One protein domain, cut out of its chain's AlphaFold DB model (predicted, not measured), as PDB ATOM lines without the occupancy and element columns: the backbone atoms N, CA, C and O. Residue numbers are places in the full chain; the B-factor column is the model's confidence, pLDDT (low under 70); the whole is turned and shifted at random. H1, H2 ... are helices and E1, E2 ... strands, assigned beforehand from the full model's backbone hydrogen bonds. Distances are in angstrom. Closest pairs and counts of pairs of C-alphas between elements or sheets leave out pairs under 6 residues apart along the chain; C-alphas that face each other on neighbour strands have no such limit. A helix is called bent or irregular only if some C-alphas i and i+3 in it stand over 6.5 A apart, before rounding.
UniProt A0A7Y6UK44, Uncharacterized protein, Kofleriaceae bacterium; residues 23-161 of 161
ATOM      1  N   THR A  23      33.456  36.526  45.083       97.81
ATOM      2  CA  THR A  23      34.261  35.302  45.021       97.81
ATOM      3  C   THR A  23      34.072  34.452  46.275       97.81
ATOM      4  O   THR A  23      33.903  34.964  47.386       97.81
ATOM      5  N   TYR A  24      34.087  33.134  46.095       98.31
ATOM      6  CA  TYR A  24      33.824  32.159  47.148       98.31
ATOM      7  C   TYR A  24      34.843  31.031  47.101       98.31
ATOM      8  O   TYR A  24      34.944  30.334  46.093       98.31
ATOM      9  N   HIS A  25      35.557  30.811  48.197       98.00
ATOM     10  CA  HIS A  25      36.470  29.685  48.326       98.00
ATOM     11  C   HIS A  25      35.681  28.391  48.531       98.00
ATOM     12  O   HIS A  25      34.838  28.318  49.425       98.00
ATOM     13  N   VAL A  26      35.944  27.378  47.710       98.12
ATOM     14  CA  VAL A  26      35.210  26.109  47.733       98.12
ATOM     15  C   VAL A  26      35.733  25.227  48.861       98.12
ATOM     16  O   VAL A  26      36.883  24.802  48.861       98.12
ATOM     17  N   GLU A  27      34.862  24.915  49.816       98.00
ATOM     18  CA  GLU A  27      35.172  24.050  50.958       98.00
ATOM     19  C   GLU A  27      34.887  22.580  50.640       98.00
ATOM     20  O   GLU A  27      35.605  21.681  51.084       98.00
ATOM     21  N   ALA A  28      33.829  22.330  49.868       97.81
ATOM     22  CA  ALA A  28      33.437  21.000  49.439       97.81
ATOM     23  C   ALA A  28      32.738  21.056  48.078       97.81
ATOM     24  O   ALA A  28      31.914  21.929  47.824       97.81
ATOM     25  N   ASN A  29      33.026  20.080  47.225       98.06
ATOM     26  CA  ASN A  29      32.223  19.776  46.049       98.06
ATOM     27  C   ASN A  29      31.967  18.268  46.052       98.06
ATOM     28  O   ASN A  29      32.919  17.478  46.048       98.06
ATOM     29  N   VAL A  30      30.695  17.886  46.107       98.00
ATOM     30  CA  VAL A  30      30.259  16.496  46.020       98.00
ATOM     31  C   VAL A  30      29.437  16.272  44.760       98.00
ATOM     32  O   VAL A  30      28.675  17.136  44.339       98.00
ATOM     33  N   LEU A  31      29.599  15.088  44.178       97.62
ATOM     34  CA  LEU A  31      28.952  14.648  42.951       97.62
ATOM     35  C   LEU A  31      28.325  13.269  43.171       97.62
ATOM     36  O   LEU A  31      28.939  12.407  43.807       97.62
ATOM     37  N   SER A  32      27.162  13.016  42.578       96.88
ATOM     38  CA  SER A  32      26.612  11.668  42.428       96.88
ATOM     39  C   SER A  32      26.019  11.433  41.039       96.88
ATOM     40  O   SER A  32      25.351  12.288  40.469       96.88
ATOM     41  N   ALA A  33      26.295  10.252  40.475       95.31
ATOM     42  CA  ALA A  33      25.766   9.791  39.190       95.31
ATOM     43  C   ALA A  33      25.738   8.239  39.150       95.31
ATOM     44  O   ALA A  33      26.797   7.615  39.024       95.31
ATOM     45  N   PRO A  34      24.567   7.574  39.263       93.50
ATOM     46  CA  PRO A  34      23.250   8.158  39.524       93.50
ATOM     47  C   PRO A  34      23.177   8.835  40.899       93.50
ATOM     48  O   PRO A  34      24.013   8.568  41.767       93.50
ATOM     49  N   CYS A  35      22.160   9.672  41.102       95.38
ATOM     50  CA  CYS A  35      21.945  10.358  42.375       95.38
ATOM     51  C   CYS A  35      21.860   9.384  43.565       95.38
ATOM     52  O   CYS A  35      21.406   8.243  43.430       95.38
ATOM     53  N   GLY A  36      22.251   9.863  44.750       92.19
ATOM     54  CA  GLY A  36      22.087   9.151  46.025       92.19
ATOM     55  C   GLY A  36      23.347   8.484  46.579       92.19
ATOM     56  O   GLY A  36      23.275   7.855  47.632       92.19
ATOM     57  N   ASN A  37      24.494   8.624  45.908       94.69
ATOM     58  CA  ASN A  37      25.800   8.197  46.418       94.69
ATOM     59  C   ASN A  37      26.828   9.313  46.234       94.69
ATOM     60  O   ASN A  37      27.662   9.248  45.330       94.69
ATOM     61  N   ASP A  38      26.750  10.337  47.077       95.12
ATOM     62  CA  ASP A  38      27.611  11.510  46.968       95.12
ATOM     63  C   ASP A  38      29.069  11.165  47.279       95.12
ATOM     64  O   ASP A  38      29.396  10.532  48.291       95.12
ATOM     65  N   GLN A  39      29.958  11.590  46.388       97.25
ATOM     66  CA  GLN A  39      31.400  11.445  46.512       97.25
ATOM     67  C   GLN A  39      32.071  12.788  46.278       97.25
ATOM     68  O   GLN A  39      31.601  13.589  45.477       97.25
ATOM     69  N   LEU A  40      33.196  13.031  46.949       97.38
ATOM     70  CA  LEU A  40      33.991  14.226  46.680       97.38
ATOM     71  C   LEU A  40      34.435  14.244  45.215       97.38
ATOM     72  O   LEU A  40      34.941  13.241  44.700       97.38
ATOM     73  N   ALA A  41      34.278  15.395  44.567       96.25
ATOM     74  CA  ALA A  41      34.789  15.618  43.228       96.25
ATOM     75  C   ALA A  41      36.310  15.391  43.202       96.25
ATOM     76  O   ALA A  41      37.036  15.843  44.086       96.25
ATOM     77  N   ALA A  42      36.807  14.703  42.171       93.19
ATOM     78  CA  ALA A  42      38.237  14.412  42.049       93.19
ATOM     79  C   ALA A  42      39.084  15.677  41.821       93.19
ATOM     80  O   ALA A  42      40.252  15.722  42.203       93.19
ATOM     81  N   MET A  43      38.498  16.683  41.172       91.94
ATOM     82  CA  MET A  43      39.125  17.965  40.852       91.94
ATOM     83  C   MET A  43      38.091  19.076  41.074       91.94
ATOM     84  O   MET A  43      37.470  19.525  40.110       91.94
ATOM     85  N   PRO A  44      37.826  19.464  42.332       92.19
ATOM     86  CA  PRO A  44      36.917  20.565  42.607       92.19
ATOM     87  C   PRO A  44      37.540  21.891  42.132       92.19
ATOM     88  O   PRO A  44      38.769  22.020  42.144       92.19
ATOM     89  N   PRO A  45      36.728  22.887  41.735       93.38
ATOM     90  CA  PRO A  45      37.231  24.249  41.581       93.38
ATOM     91  C   PRO A  45      37.786  24.756  42.915       93.38
ATOM     92  O   PRO A  45      37.296  24.366  43.973       93.38
ATOM     93  N   ALA A  46      38.796  25.622  42.862       95.06
ATOM     94  CA  ALA A  46      39.349  26.254  44.062       95.06
ATOM     95  C   ALA A  46      38.421  27.370  44.567       95.06
ATOM     96  O   ALA A  46      38.151  27.492  45.761       95.06
ATOM     97  N   THR A  47      37.883  28.140  43.619       97.62
ATOM     98  CA  THR A  47      37.029  29.298  43.873       97.62
ATOM     99  C   THR A  47      35.868  29.314  42.883       97.62
ATOM    100  O   THR A  47      35.987  28.832  41.752       97.62
ATOM    101  N   LEU A  48      34.743  29.883  43.302       97.88
ATOM    102  CA  LEU A  48      33.643  30.284  42.432       97.88
ATOM    103  C   LEU A  48      33.575  31.806  42.359       97.88
ATOM    104  O   LEU A  48      33.729  32.476  43.378       97.88
ATOM    105  N   GLU A  49      33.281  32.342  41.183       97.75
ATOM    106  CA  GLU A  49      32.915  33.747  41.008       97.75
ATOM    107  C   GLU A  49      31.440  33.831  40.611       97.75
ATOM    108  O   GLU A  49      31.024  33.211  39.635       97.75
ATOM    109  N   LEU A  50      30.642  34.574  41.378       98.00
ATOM    110  CA  LEU A  50      29.237  34.847  41.076       98.00
ATOM    111  C   LEU A  50      29.130  36.269  40.532       98.00
ATOM    112  O   LEU A  50      29.418  37.241  41.235       98.00
ATOM    113  N   ILE A  51      28.702  36.374  39.277       97.56
ATOM    114  CA  ILE A  51      28.656  37.615  38.510       97.56
ATOM    115  C   ILE A  51      27.187  38.020  38.348       97.56
ATOM    116  O   ILE A  51      26.405  37.226  37.815       97.56
ATOM    117  N   PRO A  52      26.779  39.221  38.799       97.00
ATOM    118  CA  PRO A  52      25.433  39.716  38.541       97.00
ATOM    119  C   PRO A  52      25.235  39.946  37.039       97.00
ATOM    120  O   PRO A  52      26.101  40.510  36.368       97.00
ATOM    121  N   ASP A  53      24.083  39.532  36.526       96.62
ATOM    122  CA  ASP A  53      23.700  39.657  35.125       96.62
ATOM    123  C   ASP A  53      22.251  40.149  35.009       96.62
ATOM    124  O   ASP A  53      21.330  39.573  35.590       96.62
ATOM    125  N   ASP A  54      22.037  41.207  34.225       92.12
ATOM    126  CA  ASP A  54      20.727  41.860  34.096       92.12
ATOM    127  C   ASP A  54      19.645  40.947  33.487       92.12
ATOM    128  O   ASP A  54      18.453  41.173  33.701       92.12
ATOM    129  N   ALA A  55      20.033  39.939  32.697       92.00
ATOM    130  CA  ALA A  55      19.112  39.016  32.037       92.00
ATOM    131  C   ALA A  55      18.967  37.685  32.787       92.00
ATOM    132  O   ALA A  55      17.907  37.060  32.720       92.00
ATOM    133  N   PHE A  56      20.020  37.253  33.481       94.06
ATOM    134  CA  PHE A  56      20.129  35.919  34.066       94.06
ATOM    135  C   PHE A  56      20.277  35.910  35.595       94.06
ATOM    136  O   PHE A  56      20.522  34.849  36.170       94.06
ATOM    137  N   GLY A  57      20.103  37.055  36.261       95.81
ATOM    138  CA  GLY A  57      20.204  37.194  37.714       95.81
ATOM    139  C   GLY A  57      21.656  37.098  38.167       95.81
ATOM    140  O   GLY A  57      22.356  38.105  38.242       95.81
ATOM    141  N   PHE A  58      22.124  35.880  38.423       97.62
ATOM    142  CA  PHE A  58      23.531  35.596  38.690       97.62
ATOM    143  C   PHE A  58      24.032  34.475  37.797       97.62
ATOM    144  O   PHE A  58      23.350  33.470  37.629       97.62
ATOM    145  N   VAL A  59      25.244  34.616  37.277       97.19
ATOM    146  CA  VAL A  59      25.956  33.566  36.543       97.19
ATOM    147  C   VAL A  59      27.177  33.163  37.363       97.19
ATOM    148  O   VAL A  59      27.874  34.039  37.872       97.19
ATOM    149  N   TYR A  60      27.441  31.864  37.517       95.00
ATOM    150  CA  TYR A  60      28.613  31.397  38.263       95.00
ATOM    151  C   TYR A  60      29.708  30.869  37.336       95.00
ATOM    152  O   TYR A  60      29.440  30.112  36.408       95.00
ATOM    153  N   ALA A  61      30.951  31.251  37.613       97.25
ATOM    154  CA  ALA A  61      32.148  30.769  36.942       97.25
ATOM    155  C   ALA A  61      33.002  29.945  37.911       97.25
ATOM    156  O   ALA A  61      33.103  30.251  39.101       97.25
ATOM    157  N   ARG A  62      33.634  28.890  37.395       97.00
ATOM    158  CA  ARG A  62      34.537  28.016  38.154       97.00
ATOM    159  C   ARG A  62      35.971  28.457  37.927       97.00
ATOM    160  O   ARG A  62      36.396  28.585  36.782       97.00
ATOM    161  N   CYS A  63      36.728  28.660  38.997       96.56
ATOM    162  CA  CYS A  63      38.105  29.131  38.923       96.56
ATOM    163  C   CYS A  63      39.080  28.080  39.452       96.56
ATOM    164  O   CYS A  63      38.809  27.359  40.416       96.56
ATOM    165  N   THR A  64      40.236  27.990  38.795       94.06
ATOM    166  CA  THR A  64      41.278  26.998  39.122       94.06
ATOM    167  C   THR A  64      42.280  27.483  40.169       94.06
ATOM    168  O   THR A  64      43.066  26.684  40.672       94.06
ATOM    169  N   ASP A  65      42.241  28.770  40.515       91.62
ATOM    170  CA  ASP A  65      43.097  29.389  41.522       91.62
ATOM    171  C   ASP A  65      42.283  30.156  42.573       91.62
ATOM    172  O   ASP A  65      41.169  30.616  42.312       91.62
ATOM    173  N   ASP A  66      42.874  30.310  43.760       88.12
ATOM    174  CA  ASP A  66      42.241  30.962  44.911       88.12
ATOM    175  C   ASP A  66      41.966  32.458  44.694       88.12
ATOM    176  O   ASP A  66      41.160  33.038  45.420       88.12
ATOM    177  N   ALA A  67      42.639  33.085  43.724       87.75
ATOM    178  CA  ALA A  67      42.526  34.508  43.418       87.75
ATOM    179  C   ALA A  67      41.480  34.811  42.332       87.75
ATOM    180  O   ALA A  67      41.341  35.974  41.954       87.75
ATOM    181  N   ALA A  68      40.779  33.788  41.821       89.44
ATOM    182  CA  ALA A  68      39.850  33.894  40.697       89.44
ATOM    183  C   ALA A  68      40.475  34.553  39.446       89.44
ATOM    184  O   ALA A  68      39.805  35.244  38.683       89.44
ATOM    185  N   ALA A  69      41.778  34.359  39.215       88.12
ATOM    186  CA  ALA A  69      42.465  34.944  38.061       88.12
ATOM    187  C   ALA A  69      42.256  34.124  36.773       88.12
ATOM    188  O   ALA A  69      42.281  34.677  35.670       88.12
ATOM    189  N   ALA A  70      42.064  32.812  36.908       91.94
ATOM    190  CA  ALA A  70      41.818  31.870  35.825       91.94
ATOM    191  C   ALA A  70      40.487  31.133  36.038       91.94
ATOM    192  O   ALA A  70      40.447  30.008  36.554       91.94
ATOM    193  N   CYS A  71      39.408  31.790  35.612       95.12
ATOM    194  CA  CYS A  71      38.053  31.252  35.619       95.12
ATOM    195  C   CYS A  71      37.629  30.761  34.233       95.12
ATOM    196  O   CYS A  71      37.994  31.327  33.197       95.12
ATOM    197  N   GLU A  72      36.845  29.693  34.219       95.88
ATOM    198  CA  GLU A  72      36.124  29.246  33.036       95.88
ATOM    199  C   GLU A  72      35.148  30.341  32.587       95.88
ATOM    200  O   GLU A  72      34.579  31.056  33.410       95.88
ATOM    201  N   THR A  73      34.949  30.495  31.276       95.62
ATOM    202  CA  THR A  73      33.896  31.387  30.776       95.62
ATOM    203  C   THR A  73      32.553  30.714  31.031       95.62
ATOM    204  O   THR A  73      32.308  29.669  30.420       95.62
ATOM    205  N   PRO A  74      31.692  31.271  31.895       93.81
ATOM    206  CA  PRO A  74      30.434  30.621  32.196       93.81
ATOM    207  C   PRO A  74      29.493  30.710  30.997       93.81
ATOM    208  O   PRO A  74      29.550  31.653  30.201       93.81
ATOM    209  N   ASN A  75      28.611  29.727  30.867       94.56
ATOM    210  CA  ASN A  75      27.529  29.731  29.900       94.56
ATOM    211  C   ASN A  75      26.238  30.203  30.590       94.56
ATOM    212  O   ASN A  75      25.622  29.420  31.314       94.56
ATOM    213  N   PRO A  76      25.746  31.431  30.332       92.50
ATOM    214  CA  PRO A  76      24.572  31.966  31.028       92.50
ATOM    215  C   PRO A  76      23.295  31.134  30.851       92.50
ATOM    216  O   PRO A  76      22.373  31.246  31.651       92.50
ATOM    217  N   TYR A  77      23.219  30.280  29.827       91.19
ATOM    218  CA  TYR A  77      22.063  29.405  29.612       91.19
ATOM    219  C   TYR A  77      22.036  28.180  30.528       91.19
ATOM    220  O   TYR A  77      20.970  27.595  30.702       91.19
ATOM    221  N   THR A  78      23.185  27.765  31.066       94.19
ATOM    222  CA  THR A  78      23.294  26.585  31.937       94.19
ATOM    223  C   THR A  78      23.756  26.933  33.342       94.19
ATOM    224  O   THR A  78      23.340  26.278  34.288       94.19
ATOM    225  N   ASP A  79      24.533  28.001  33.495       96.12
ATOM    226  CA  ASP A  79      25.270  28.307  34.720       96.12
ATOM    227  C   ASP A  79      24.669  29.516  35.456       96.12
ATOM    228  O   ASP A  79      25.380  30.266  36.123       96.12
ATOM    229  N   SER A  80      23.359  29.750  35.296       96.88
ATOM    230  CA  SER A  80      22.670  30.923  35.839       96.88
ATOM    231  C   SER A  80      21.551  30.634  36.836       96.88
ATOM    232  O   SER A  80      20.890  29.594  36.811       96.88
ATOM    233  N   PHE A  81      21.290  31.620  37.687       97.69
ATOM    234  CA  PHE A  81      20.218  31.638  38.669       97.69
ATOM    235  C   PHE A  81      19.338  32.876  38.426       97.69
ATOM    236  O   PHE A  81      19.522  33.893  39.092       97.69
ATOM    237  N   PRO A  82      18.413  32.830  37.449       96.81
ATOM    238  CA  PRO A  82      17.614  33.984  37.029       96.81
ATOM    239  C   PRO A  82      16.466  34.364  37.963       96.81
ATOM    240  O   PRO A  82      15.935  35.464  37.831       96.81
ATOM    241  N   GLU A  83      16.030  33.484  38.867       96.56
ATOM    242  CA  GLU A  83      14.846  33.739  39.692       96.56
ATOM    243  C   GLU A  83      15.188  33.802  41.187       96.56
ATOM    244  O   GLU A  83      15.753  32.842  41.715       96.56
ATOM    245  N   PRO A  84      14.817  34.877  41.904       96.00
ATOM    246  CA  PRO A  84      15.048  34.966  43.338       96.00
ATOM    247  C   PRO A  84      14.148  33.989  44.111       96.00
ATOM    248  O   PRO A  84      12.982  33.773  43.775       96.00
ATOM    249  N   ILE A  85      14.684  33.424  45.191       95.81
ATOM    250  CA  ILE A  85      13.975  32.580  46.162       95.81
ATOM    251  C   ILE A  85      14.290  33.042  47.589       95.81
ATOM    252  O   ILE A  85      15.144  33.900  47.813       95.81
ATOM    253  N   ASP A  86      13.614  32.466  48.584       93.81
ATOM    254  CA  ASP A  86      13.938  32.752  49.982       93.81
ATOM    255  C   ASP A  86      15.376  32.317  50.301       93.81
ATOM    256  O   ASP A  86      15.722  31.142  50.193       93.81
ATOM    257  N   GLY A  87      16.223  33.282  50.664       94.44
ATOM    258  CA  GLY A  87      17.626  33.038  50.996       94.44
ATOM    259  C   GLY A  87      18.563  32.804  49.803       94.44
ATOM    260  O   GLY A  87      19.711  32.424  50.027       94.44
ATOM    261  N   GLY A  88      18.131  33.025  48.555       97.06
ATOM    262  CA  GLY A  88      18.987  32.750  47.402       97.06
ATOM    263  C   GLY A  88      18.356  32.992  46.038       97.06
ATOM    264  O   GLY A  88      17.429  33.786  45.890       97.06
ATOM    265  N   TRP A  89      18.866  32.273  45.043       98.12
ATOM    266  CA  TRP A  89      18.387  32.281  43.663       98.12
ATOM    267  C   TRP A  89      18.252  30.858  43.127       98.12
ATOM    268  O   TRP A  89      18.909  29.933  43.607       98.12
ATOM    269  N   ARG A  90      17.397  30.670  42.123       97.75
ATOM    270  CA  ARG A  90      17.199  29.401  41.425       97.75
ATOM    271  C   ARG A  90      17.336  29.558  39.917       97.75
ATOM    272  O   ARG A  90      17.030  30.612  39.360       97.75
ATOM    273  N   GLY A  91      17.730  28.472  39.267       97.81
ATOM    274  CA  GLY A  91      17.726  28.308  37.821       97.81
ATOM    275  C   GLY A  91      17.116  26.978  37.409       97.81
ATOM    276  O   GLY A  91      17.113  26.008  38.169       97.81
ATOM    277  N   ILE A  92      16.555  26.956  36.204       98.00
ATOM    278  CA  ILE A  92      15.995  25.757  35.587       98.00
ATOM    279  C   ILE A  92      16.465  25.718  34.138       98.00
ATOM    280  O   ILE A  92      16.272  26.680  33.394       98.00
ATOM    281  N   VAL A  93      17.029  24.586  33.733       97.69
ATOM    282  CA  VAL A  93      17.450  24.319  32.357       97.69
ATOM    283  C   VAL A  93      16.703  23.096  31.860       97.69
ATOM    284  O   VAL A  93      16.662  22.062  32.522       97.69
ATOM    285  N   THR A  94      16.118  23.191  30.671       97.94
ATOM    286  CA  THR A  94      15.408  22.067  30.055       97.94
ATOM    287  C   THR A  94      15.885  21.842  28.641       97.94
ATOM    288  O   THR A  94      15.930  22.780  27.844       97.94
ATOM    289  N   THR A  95      16.190  20.594  28.303       97.81
ATOM    290  CA  THR A  95      16.536  20.206  26.935       97.81
ATOM    291  C   THR A  95      15.775  18.949  26.535       97.81
ATOM    292  O   THR A  95      15.370  18.142  27.373       97.81
ATOM    293  N   ALA A  96      15.535  18.806  25.236       97.81
ATOM    294  CA  ALA A  96      14.925  17.618  24.666       97.81
ATOM    295  C   ALA A  96      15.521  17.343  23.288       97.81
ATOM    296  O   ALA A  96      15.787  18.278  22.528       97.81
ATOM    297  N   GLY A  97      15.699  16.072  22.940       96.69
ATOM    298  CA  GLY A  97      16.168  15.708  21.609       96.69
ATOM    299  C   GLY A  97      16.156  14.211  21.331       96.69
ATOM    300  O   GLY A  97      16.289  13.391  22.233       96.69
ATOM    301  N   GLY A  98      16.016  13.863  20.051       96.31
ATOM    302  CA  GLY A  98      16.089  12.489  19.555       96.31
ATOM    303  C   GLY A  98      14.935  12.119  18.619       96.31
ATOM    304  O   GLY A  98      13.815  12.600  18.763       96.31
ATOM    305  N   ALA A  99      15.228  11.294  17.607       93.31
ATOM    306  CA  ALA A  99      14.282  10.988  16.526       93.31
ATOM    307  C   ALA A  99      13.360   9.794  16.829       93.31
ATOM    308  O   ALA A  99      12.179   9.818  16.498       93.31
ATOM    309  N   THR A 100      13.900   8.732  17.432       96.19
ATOM    310  CA  THR A 100      13.162   7.495  17.757       96.19
ATOM    311  C   THR A 100      12.909   7.362  19.252       96.19
ATOM    312  O   THR A 100      11.819   6.979  19.673       96.19
ATOM    313  N   THR A 101      13.907   7.737  20.042       97.12
ATOM    314  CA  THR A 101      13.837   7.899  21.488       97.12
ATOM    315  C   THR A 101      14.065   9.370  21.771       97.12
ATOM    316  O   THR A 101      15.075   9.917  21.336       97.12
ATOM    317  N   CYS A 102      13.115  10.005  22.439       97.94
ATOM    318  CA  CYS A 102      13.272  11.344  22.956       97.94
ATOM    319  C   CYS A 102      13.988  11.285  24.303       97.94
ATOM    320  O   CYS A 102      13.471  10.675  25.239       97.94
ATOM    321  N   SER A 103      15.148  11.926  24.383       98.31
ATOM    322  CA  SER A 103      15.838  12.179  25.640       98.31
ATOM    323  C   SER A 103      15.357  13.508  26.197       98.31
ATOM    324  O   SER A 103      15.427  14.525  25.503       98.31
ATOM    325  N   LEU A 104      14.828  13.489  27.416       98.56
ATOM    326  CA  LEU A 104      14.350  14.656  28.146       98.56
ATOM    327  C   LEU A 104      15.295  14.918  29.314       98.56
ATOM    328  O   LEU A 104      15.600  13.998  30.074       98.56
ATOM    329  N   ILE A 105      15.742  16.162  29.465       98.56
ATOM    330  CA  ILE A 105      16.622  16.582  30.558       98.56
ATOM    331  C   ILE A 105      16.016  17.808  31.227       98.56
ATOM    332  O   ILE A 105      15.674  18.786  30.557       98.56
ATOM    333  N   TYR A 106      15.913  17.748  32.548       98.62
ATOM    334  CA  TYR A 106      15.522  18.854  33.411       98.62
ATOM    335  C   TYR A 106      16.593  19.020  34.483       98.62
ATOM    336  O   TYR A 106      16.812  18.103  35.269       98.62
ATOM    337  N   THR A 107      17.241  20.176  34.523       98.56
ATOM    338  CA  THR A 107      18.208  20.530  35.559       98.56
ATOM    339  C   THR A 107      17.612  21.632  36.418       98.56
ATOM    340  O   THR A 107      17.260  22.693  35.900       98.56
ATOM    341  N   ALA A 108      17.478  21.378  37.716       98.25
ATOM    342  CA  ALA A 108      17.139  22.383  38.713       98.25
ATOM    343  C   ALA A 108      18.399  22.756  39.481       98.25
ATOM    344  O   ALA A 108      19.146  21.881  39.904       98.25
ATOM    345  N   GLN A 109      18.618  24.051  39.675       98.25
ATOM    346  CA  GLN A 109      19.753  24.541  40.438       98.25
ATOM    347  C   GLN A 109      19.350  25.645  41.397       98.25
ATOM    348  O   GLN A 109      18.485  26.468  41.094       98.25
ATOM    349  N   THR A 110      19.979  25.666  42.563       98.44
ATOM    350  CA  THR A 110      19.791  26.700  43.581       98.44
ATOM    351  C   THR A 110      21.136  27.194  44.077       98.44
ATOM    352  O   THR A 110      22.079  26.418  44.176       98.44
ATOM    353  N   ALA A 111      21.214  28.483  44.386       98.38
ATOM    354  CA  ALA A 111      22.341  29.119  45.048       98.38
ATOM    355  C   ALA A 111      21.806  29.879  46.264       98.38
ATOM    356  O   ALA A 111      21.127  30.897  46.121       98.38
ATOM    357  N   THR A 112      22.071  29.368  47.463       98.25
ATOM    358  CA  THR A 112      21.592  29.945  48.730       98.25
ATOM    359  C   THR A 112      22.742  30.498  49.552       98.25
ATOM    360  O   THR A 112      23.802  29.874  49.617       98.25
ATOM    361  N   LEU A 113      22.525  31.639  50.203       97.75
ATOM    362  CA  LEU A 113      23.529  32.311  51.022       97.75
ATOM    363  C   LEU A 113      23.044  32.443  52.470       97.75
ATOM    364  O   LEU A 113      22.033  33.086  52.757       97.75
ATOM    365  N   HIS A 114      23.807  31.872  53.399       96.31
ATOM    366  CA  HIS A 114      23.548  31.945  54.834       96.31
ATOM    367  C   HIS A 114      24.754  32.557  55.553       96.31
ATOM    368  O   HIS A 114      25.721  31.872  55.886       96.31
ATOM    369  N   GLY A 115      24.701  33.871  55.792       95.81
ATOM    370  CA  GLY A 115      25.877  34.620  56.234       95.81
ATOM    371  C   GLY A 115      26.901  34.688  55.102       95.81
ATOM    372  O   GLY A 115      26.599  35.220  54.042       95.81
ATOM    373  N   GLU A 116      28.086  34.125  55.319       97.69
ATOM    374  CA  GLU A 116      29.156  34.048  54.309       97.69
ATOM    375  C   GLU A 116      29.169  32.710  53.556       97.69
ATOM    376  O   GLU A 116      29.908  32.556  52.588       97.69
ATOM    377  N   ARG A 117      28.345  31.743  53.979       98.38
ATOM    378  CA  ARG A 117      28.311  30.399  53.405       98.38
ATOM    379  C   ARG A 117      27.360  30.339  52.216       98.38
ATOM    380  O   ARG A 117      26.148  30.478  52.386       98.38
ATOM    381  N   LEU A 118      27.922  30.084  51.042       98.56
ATOM    382  CA  LEU A 118      27.223  29.764  49.807       98.56
ATOM    383  C   LEU A 118      27.036  28.248  49.699       98.56
ATOM    384  O   LEU A 118      27.960  27.469  49.935       98.56
ATOM    385  N   VAL A 119      25.837  27.834  49.306       98.56
ATOM    386  CA  VAL A 119      25.557  26.464  48.873       98.56
ATOM    387  C   VAL A 119      24.949  26.533  47.484       98.56
ATOM    388  O   VAL A 119      23.896  27.152  47.317       98.56
ATOM    389  N   ILE A 120      25.611  25.906  46.514       98.50
ATOM    390  CA  ILE A 120      25.061  25.632  45.189       98.50
ATOM    391  C   ILE A 120      24.647  24.165  45.152       98.50
ATOM    392  O   ILE A 120      25.448  23.296  45.483       98.50
ATOM    393  N   ASP A 121      23.413  23.895  44.759       98.44
ATOM    394  CA  ASP A 121      22.860  22.546  44.632       98.44
ATOM    395  C   ASP A 121      22.249  22.408  43.234       98.44
ATOM    396  O   ASP A 121      21.455  23.265  42.837       98.44
ATOM    397  N   ILE A 122      22.678  21.402  42.471       98.44
ATOM    398  CA  ILE A 122      22.321  21.176  41.067       98.44
ATOM    399  C   ILE A 122      21.849  19.731  40.923       98.44
ATOM    400  O   ILE A 122      22.637  18.798  41.044       98.44
ATOM    401  N   GLU A 123      20.576  19.535  40.598       98.50
ATOM    402  CA  GLU A 123      19.979  18.227  40.332       98.50
ATOM    403  C   GLU A 123      19.598  18.125  38.857       98.50
ATOM    404  O   GLU A 123      18.806  18.915  38.340       98.50
ATOM    405  N   THR A 124      20.127  17.118  38.167       98.56
ATOM    406  CA  THR A 124      19.758  16.795  36.789       98.56
ATOM    407  C   THR A 124      18.909  15.538  36.763       98.56
ATOM    408  O   THR A 124      19.343  14.452  37.143       98.56
ATOM    409  N   HIS A 125      17.702  15.673  36.232       98.62
ATOM    410  CA  HIS A 125      16.759  14.595  35.999       98.62
ATOM    411  C   HIS A 125      16.716  14.249  34.514       98.62
ATOM    412  O   HIS A 125      16.693  15.138  33.658       98.62
ATOM    413  N   ARG A 126      16.686  12.950  34.201       98.38
ATOM    414  CA  ARG A 126      16.680  12.461  32.819       98.38
ATOM    415  C   ARG A 126      15.702  11.313  32.637       98.38
ATOM    416  O   ARG A 126      15.633  10.404  33.461       98.38
ATOM    417  N   GLU A 127      15.002  11.322  31.511       98.19
ATOM    418  CA  GLU A 127      14.160  10.211  31.077       98.19
ATOM    419  C   GLU A 127      14.267  10.032  29.556       98.19
ATOM    420  O   GLU A 127      14.208  11.003  28.802       98.19
ATOM    421  N   ASP A 128      14.403   8.784  29.109       97.94
ATOM    422  CA  ASP A 128      14.382   8.415  27.693       97.94
ATOM    423  C   ASP A 128      13.052   7.726  27.365       97.94
ATOM    424  O   ASP A 128      12.699   6.700  27.953       97.94
ATOM    425  N   ILE A 129      12.300   8.276  26.410       97.00
ATOM    426  CA  ILE A 129      10.933   7.840  26.089       97.00
ATOM    427  C   ILE A 129      10.801   7.654  24.577       97.00
ATOM    428  O   ILE A 129      11.324   8.474  23.824       97.00
ATOM    429  N   PRO A 130      10.085   6.635  24.066       97.19
ATOM    430  CA  PRO A 130       9.792   6.555  22.637       97.19
ATOM    431  C   PRO A 130       9.162   7.858  22.116       97.19
ATOM    432  O   PRO A 130       8.136   8.306  22.629       97.19
ATOM    433  N   ALA A 131       9.742   8.450  21.067       93.88
ATOM    434  CA  ALA A 131       9.331   9.760  20.543       93.88
ATOM    435  C   ALA A 131       7.882   9.776  20.015       93.88
ATOM    436  O   ALA A 131       7.266  10.827  19.897       93.88
ATOM    437  N   ALA A 132       7.305   8.605  19.736       94.19
ATOM    438  CA  ALA A 132       5.898   8.465  19.366       94.19
ATOM    439  C   ALA A 132       4.917   8.692  20.537       94.19
ATOM    440  O   ALA A 132       3.720   8.829  20.301       94.19
ATOM    441  N   MET A 133       5.391   8.682  21.788       92.31
ATOM    442  CA  MET A 133       4.545   8.762  22.987       92.31
ATOM    443  C   MET A 133       4.456  10.167  23.586       92.31
ATOM    444  O   MET A 133       3.548  10.430  24.370       92.31
ATOM    445  N   VAL A 134       5.398  11.051  23.256       93.38
ATOM    446  CA  VAL A 134       5.532  12.379  23.867       93.38
ATOM    447  C   VAL A 134       5.991  13.410  22.844       93.38
ATOM    448  O   VAL A 134       6.611  13.069  21.839       93.38
ATOM    449  N   SER A 135       5.726  14.688  23.114       92.94
ATOM    450  CA  SER A 135       6.370  15.770  22.368       92.94
ATOM    451  C   SER A 135       7.854  15.799  22.724       92.94
ATOM    452  O   SER A 135       8.191  15.937  23.899       92.94
ATOM    453  N   CYS A 136       8.742  15.686  21.734       96.50
ATOM    454  CA  CYS A 136      10.176  15.813  21.978       96.50
ATOM    455  C   CYS A 136      10.611  17.279  21.956       96.50
ATOM    456  O   CYS A 136      11.240  17.748  21.008       96.50
ATOM    457  N   ALA A 137      10.202  18.009  22.992       97.19
ATOM    458  CA  ALA A 137      10.454  19.432  23.157       97.19
ATOM    459  C   ALA A 137      10.828  19.752  24.616       97.19
ATOM    460  O   ALA A 137      10.373  19.044  25.519       97.19
ATOM    461  N   PRO A 138      11.610  20.819  24.867       97.50
ATOM    462  CA  PRO A 138      11.977  21.238  26.223       97.50
ATOM    463  C   PRO A 138      10.778  21.400  27.171       97.50
ATOM    464  O   PRO A 138      10.869  21.022  28.334       97.50
ATOM    465  N   ASP A 139       9.626  21.848  26.661       97.81
ATOM    466  CA  ASP A 139       8.389  21.994  27.442       97.81
ATOM    467  C   ASP A 139       7.910  20.675  28.072       97.81
ATOM    468  O   ASP A 139       7.346  20.678  29.164       97.81
ATOM    469  N   GLU A 140       8.139  19.532  27.418       97.88
ATOM    470  CA  GLU A 140       7.798  18.222  27.985       97.88
ATOM    471  C   GLU A 140       8.745  17.854  29.135       97.88
ATOM    472  O   GLU A 140       8.289  17.324  30.152       97.88
ATOM    473  N   ALA A 141      10.037  18.184  29.019       98.12
ATOM    474  CA  ALA A 141      10.993  18.026  30.113       98.12
ATOM    475  C   ALA A 141      10.628  18.936  31.298       98.12
ATOM    476  O   ALA A 141      10.609  18.469  32.434       98.12
ATOM    477  N   ALA A 142      10.244  20.192  31.040       97.81
ATOM    478  CA  ALA A 142       9.766  21.131  32.059       97.81
ATOM    479  C   ALA A 142       8.504  20.622  32.771       97.81
ATOM    480  O   ALA A 142       8.409  20.665  33.995       97.81
ATOM    481  N   ARG A 143       7.534  20.107  32.004       98.12
ATOM    482  CA  ARG A 143       6.265  19.589  32.529       98.12
ATOM    483  C   ARG A 143       6.465  18.397  33.465       98.12
ATOM    484  O   ARG A 143       5.700  18.243  34.415       98.12
ATOM    485  N   ARG A 144       7.436  17.525  33.172       97.69
ATOM    486  CA  ARG A 144       7.781  16.385  34.036       97.69
ATOM    487  C   ARG A 144       8.639  16.822  35.220       97.69
ATOM    488  O   ARG A 144       8.371  16.425  36.351       97.69
ATOM    489  N   GLY A 145       9.641  17.658  34.969       98.06
ATOM    490  CA  GLY A 145      10.528  18.192  35.991       98.06
ATOM    491  C   GLY A 145      11.142  17.092  36.855       98.06
ATOM    492  O   GLY A 145      11.640  16.082  36.354       98.06
ATOM    493  N   THR A 146      11.016  17.255  38.168       97.75
ATOM    494  CA  THR A 146      11.538  16.325  39.178       97.75
ATOM    495  C   THR A 146      10.781  14.993  39.261       97.75
ATOM    496  O   THR A 146      11.191  14.106  40.007       97.75
ATOM    497  N   SER A 147       9.695  14.802  38.496       98.12
ATOM    498  CA  SER A 147       9.055  13.485  38.379       98.12
ATOM    499  C   SER A 147       9.893  12.499  37.562       98.12
ATOM    500  O   SER A 147       9.629  11.297  37.609       98.12
ATOM    501  N   MET A 148      10.847  12.994  36.765       98.31
ATOM    502  CA  MET A 148      11.824  12.158  36.069       98.31
ATOM    503  C   MET A 148      12.876  11.635  37.063       98.31
ATOM    504  O   MET A 148      13.180  12.314  38.050       98.31
ATOM    505  N   PRO A 149      13.469  10.451  36.825       98.19
ATOM    506  CA  PRO A 149      14.550   9.942  37.663       98.19
ATOM    507  C   PRO A 149      15.718  10.930  37.757       98.19
ATOM    508  O   PRO A 149      16.166  11.467  36.741       98.19
ATOM    509  N   CYS A 150      16.226  11.142  38.972       98.38
ATOM    510  CA  CYS A 150      17.451  11.904  39.190       98.38
ATOM    511  C   CYS A 150      18.635  11.119  38.608       98.38
ATOM    512  O   CYS A 150      18.876   9.965  38.979       98.38
ATOM    513  N   ALA A 151      19.332  11.732  37.659       98.38
ATOM    514  CA  ALA A 151      20.449  11.149  36.936       98.38
ATOM    515  C   ALA A 151      21.793  11.621  37.492       98.38
ATOM    516  O   ALA A 151      22.708  10.811  37.601       98.38
ATOM    517  N   GLU A 152      21.912  12.900  37.845       98.44
ATOM    518  CA  GLU A 152      23.144  13.493  38.369       98.44
ATOM    519  C   GLU A 152      22.801  14.519  39.455       98.44
ATOM    520  O   GLU A 152      21.789  15.213  39.351       98.44
ATOM    521  N   HIS A 153      23.642  14.623  40.479       98.31
ATOM    522  CA  HIS A 153      23.565  15.662  41.504       98.31
ATOM    523  C   HIS A 153      24.961  16.218  41.774       98.31
ATOM    524  O   HIS A 153      25.929  15.463  41.859       98.31
ATOM    525  N   GLU A 154      25.063  17.537  41.880       98.38
ATOM    526  CA  GLU A 154      26.256  18.249  42.325       98.38
ATOM    527  C   GLU A 154      25.876  19.205  43.450       98.38
ATOM    528  O   GLU A 154      24.919  19.971  43.336       98.38
ATOM    529  N   ARG A 155      26.669  19.209  44.519       98.31
ATOM    530  CA  ARG A 155      26.546  20.184  45.597       98.31
ATOM    531  C   ARG A 155      27.900  20.791  45.911       98.31
ATOM    532  O   ARG A 155      28.846  20.085  46.259       98.31
ATOM    533  N   ILE A 156      27.965  22.114  45.845       98.44
ATOM    534  CA  ILE A 156      29.153  22.908  46.138       98.44
ATOM    535  C   ILE A 156      28.883  23.750  47.381       98.44
ATOM    536  O   ILE A 156      27.922  24.516  47.430       98.44
ATOM    537  N   GLU A 157      29.737  23.619  48.385       98.56
ATOM    538  CA  GLU A 157      29.736  24.452  49.583       98.56
ATOM    539  C   GLU A 157      30.965  25.352  49.540       98.56
ATOM    540  O   GLU A 157      32.085  24.876  49.339       98.56
ATOM    541  N   ALA A 158      30.754  26.653  49.696       98.44
ATOM    542  CA  ALA A 158      31.808  27.644  49.577       98.44
ATOM    543  C   ALA A 158      31.607  28.789  50.575       98.44
ATOM    544  O   ALA A 158      30.486  29.057  51.011       98.44
ATOM    545  N   THR A 159      32.685  29.487  50.915       98.44
ATOM    546  CA  THR A 159      32.667  30.622  51.846       98.44
ATOM    547  C   THR A 159      33.148  31.879  51.135       98.44
ATOM    548  O   THR A 159      34.142  31.844  50.409       98.44
ATOM    549  N   ARG A 160      32.423  32.987  51.314       97.75
ATOM    550  CA  ARG A 160      32.746  34.288  50.713       97.75
ATOM    551  C   ARG A 160      34.143  34.752  51.147       97.75
ATOM    552  O   ARG A 160      34.480  34.639  52.324       97.75
ATOM    553  N   GLN A 161      34.930  35.254  50.193       93.44
ATOM    554  CA  GLN A 161      36.262  35.831  50.427       93.44
ATOM    555  C   GLN A 161      36.214  37.331  50.741       93.44
ATOM    556  O   GLN A 161      35.279  38.019  50.267       93.44
TER     557      GLN A 161
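This is residues 23 to 161 of the 161 residues of an uncharacterized protein of Kofleriaceae bacterium (UniProt A0A7Y6UK44). One sheet of eight strands, twisted and curled like part of a barrel, folds back on itself: the short leaf E3 E2 partly faces the larger leaf E8 E7 E6 E5 E4, with E1 as the hinge. The one named helix, H1, packs over E6 and E5. The printed part has 139 residues and is mostly strand, with E1 to E7, then H1, then E8 along the chain. The sheet's order is E3 E2 E1 E8 E7 E6 E5 E4, antiparallel throughout. The whole is compact, with a radius of gyration of the C-alphas of 16.1 A and spans of 51 by 34 by 28 A.

Start at E1, residues 23 to 32, which bends by 68 degrees at residue 27. It forms a hairpin with E2, residues 47 to 53; look for N 48 and O 24, 2.8 A apart, within hydrogen-bond range. E2 forms the next hairpin with edge strand E3, residues 57 to 63, where N 59 and O 51 are 2.9 A apart. Hairpins also join E4, residues 83 to 85, E5, residues 88 to 97, E6, residues 101 to 114, and E7, residues 117 to 130, in a meander, each strand the antiparallel neighbour of the one before; find N 90 and O 83, N 107 and O 93, both 2.8 A, and N 108 and O 123, 2.9 A. H1, residues 138 to 147, is on the sheet at a height of 7.1 A; its closest C-alphas to E5 are Pro 138 and Thr 95, 4.7 A. H1 is irregular, C-alphas 143 and 146 being 9.1 A apart, with 4 of 6 O i to N i+4 pairs within range. E8, residues 150 to 160, has neighbours E1, with N 30 and O 155 at 2.9 A, and E7, with N 120 and O 156 at 2.8 A.

Find C-alpha 23 at (34.261, 35.302, 45.021), where E1 begins. E6 runs 42.2 A from C-alpha 101 at (13.837, 7.899, 21.488), and E7 runs 43.1 A. E8 ends at C-alpha 160, (32.746, 34.288, 50.713).

The farthest C-alphas, Ala 132 and Gln 161, are 51.3 A apart. The printed part has no cut; the links E1 to E2 and E3 to E4 are long. No printed residue is under pLDDT 70.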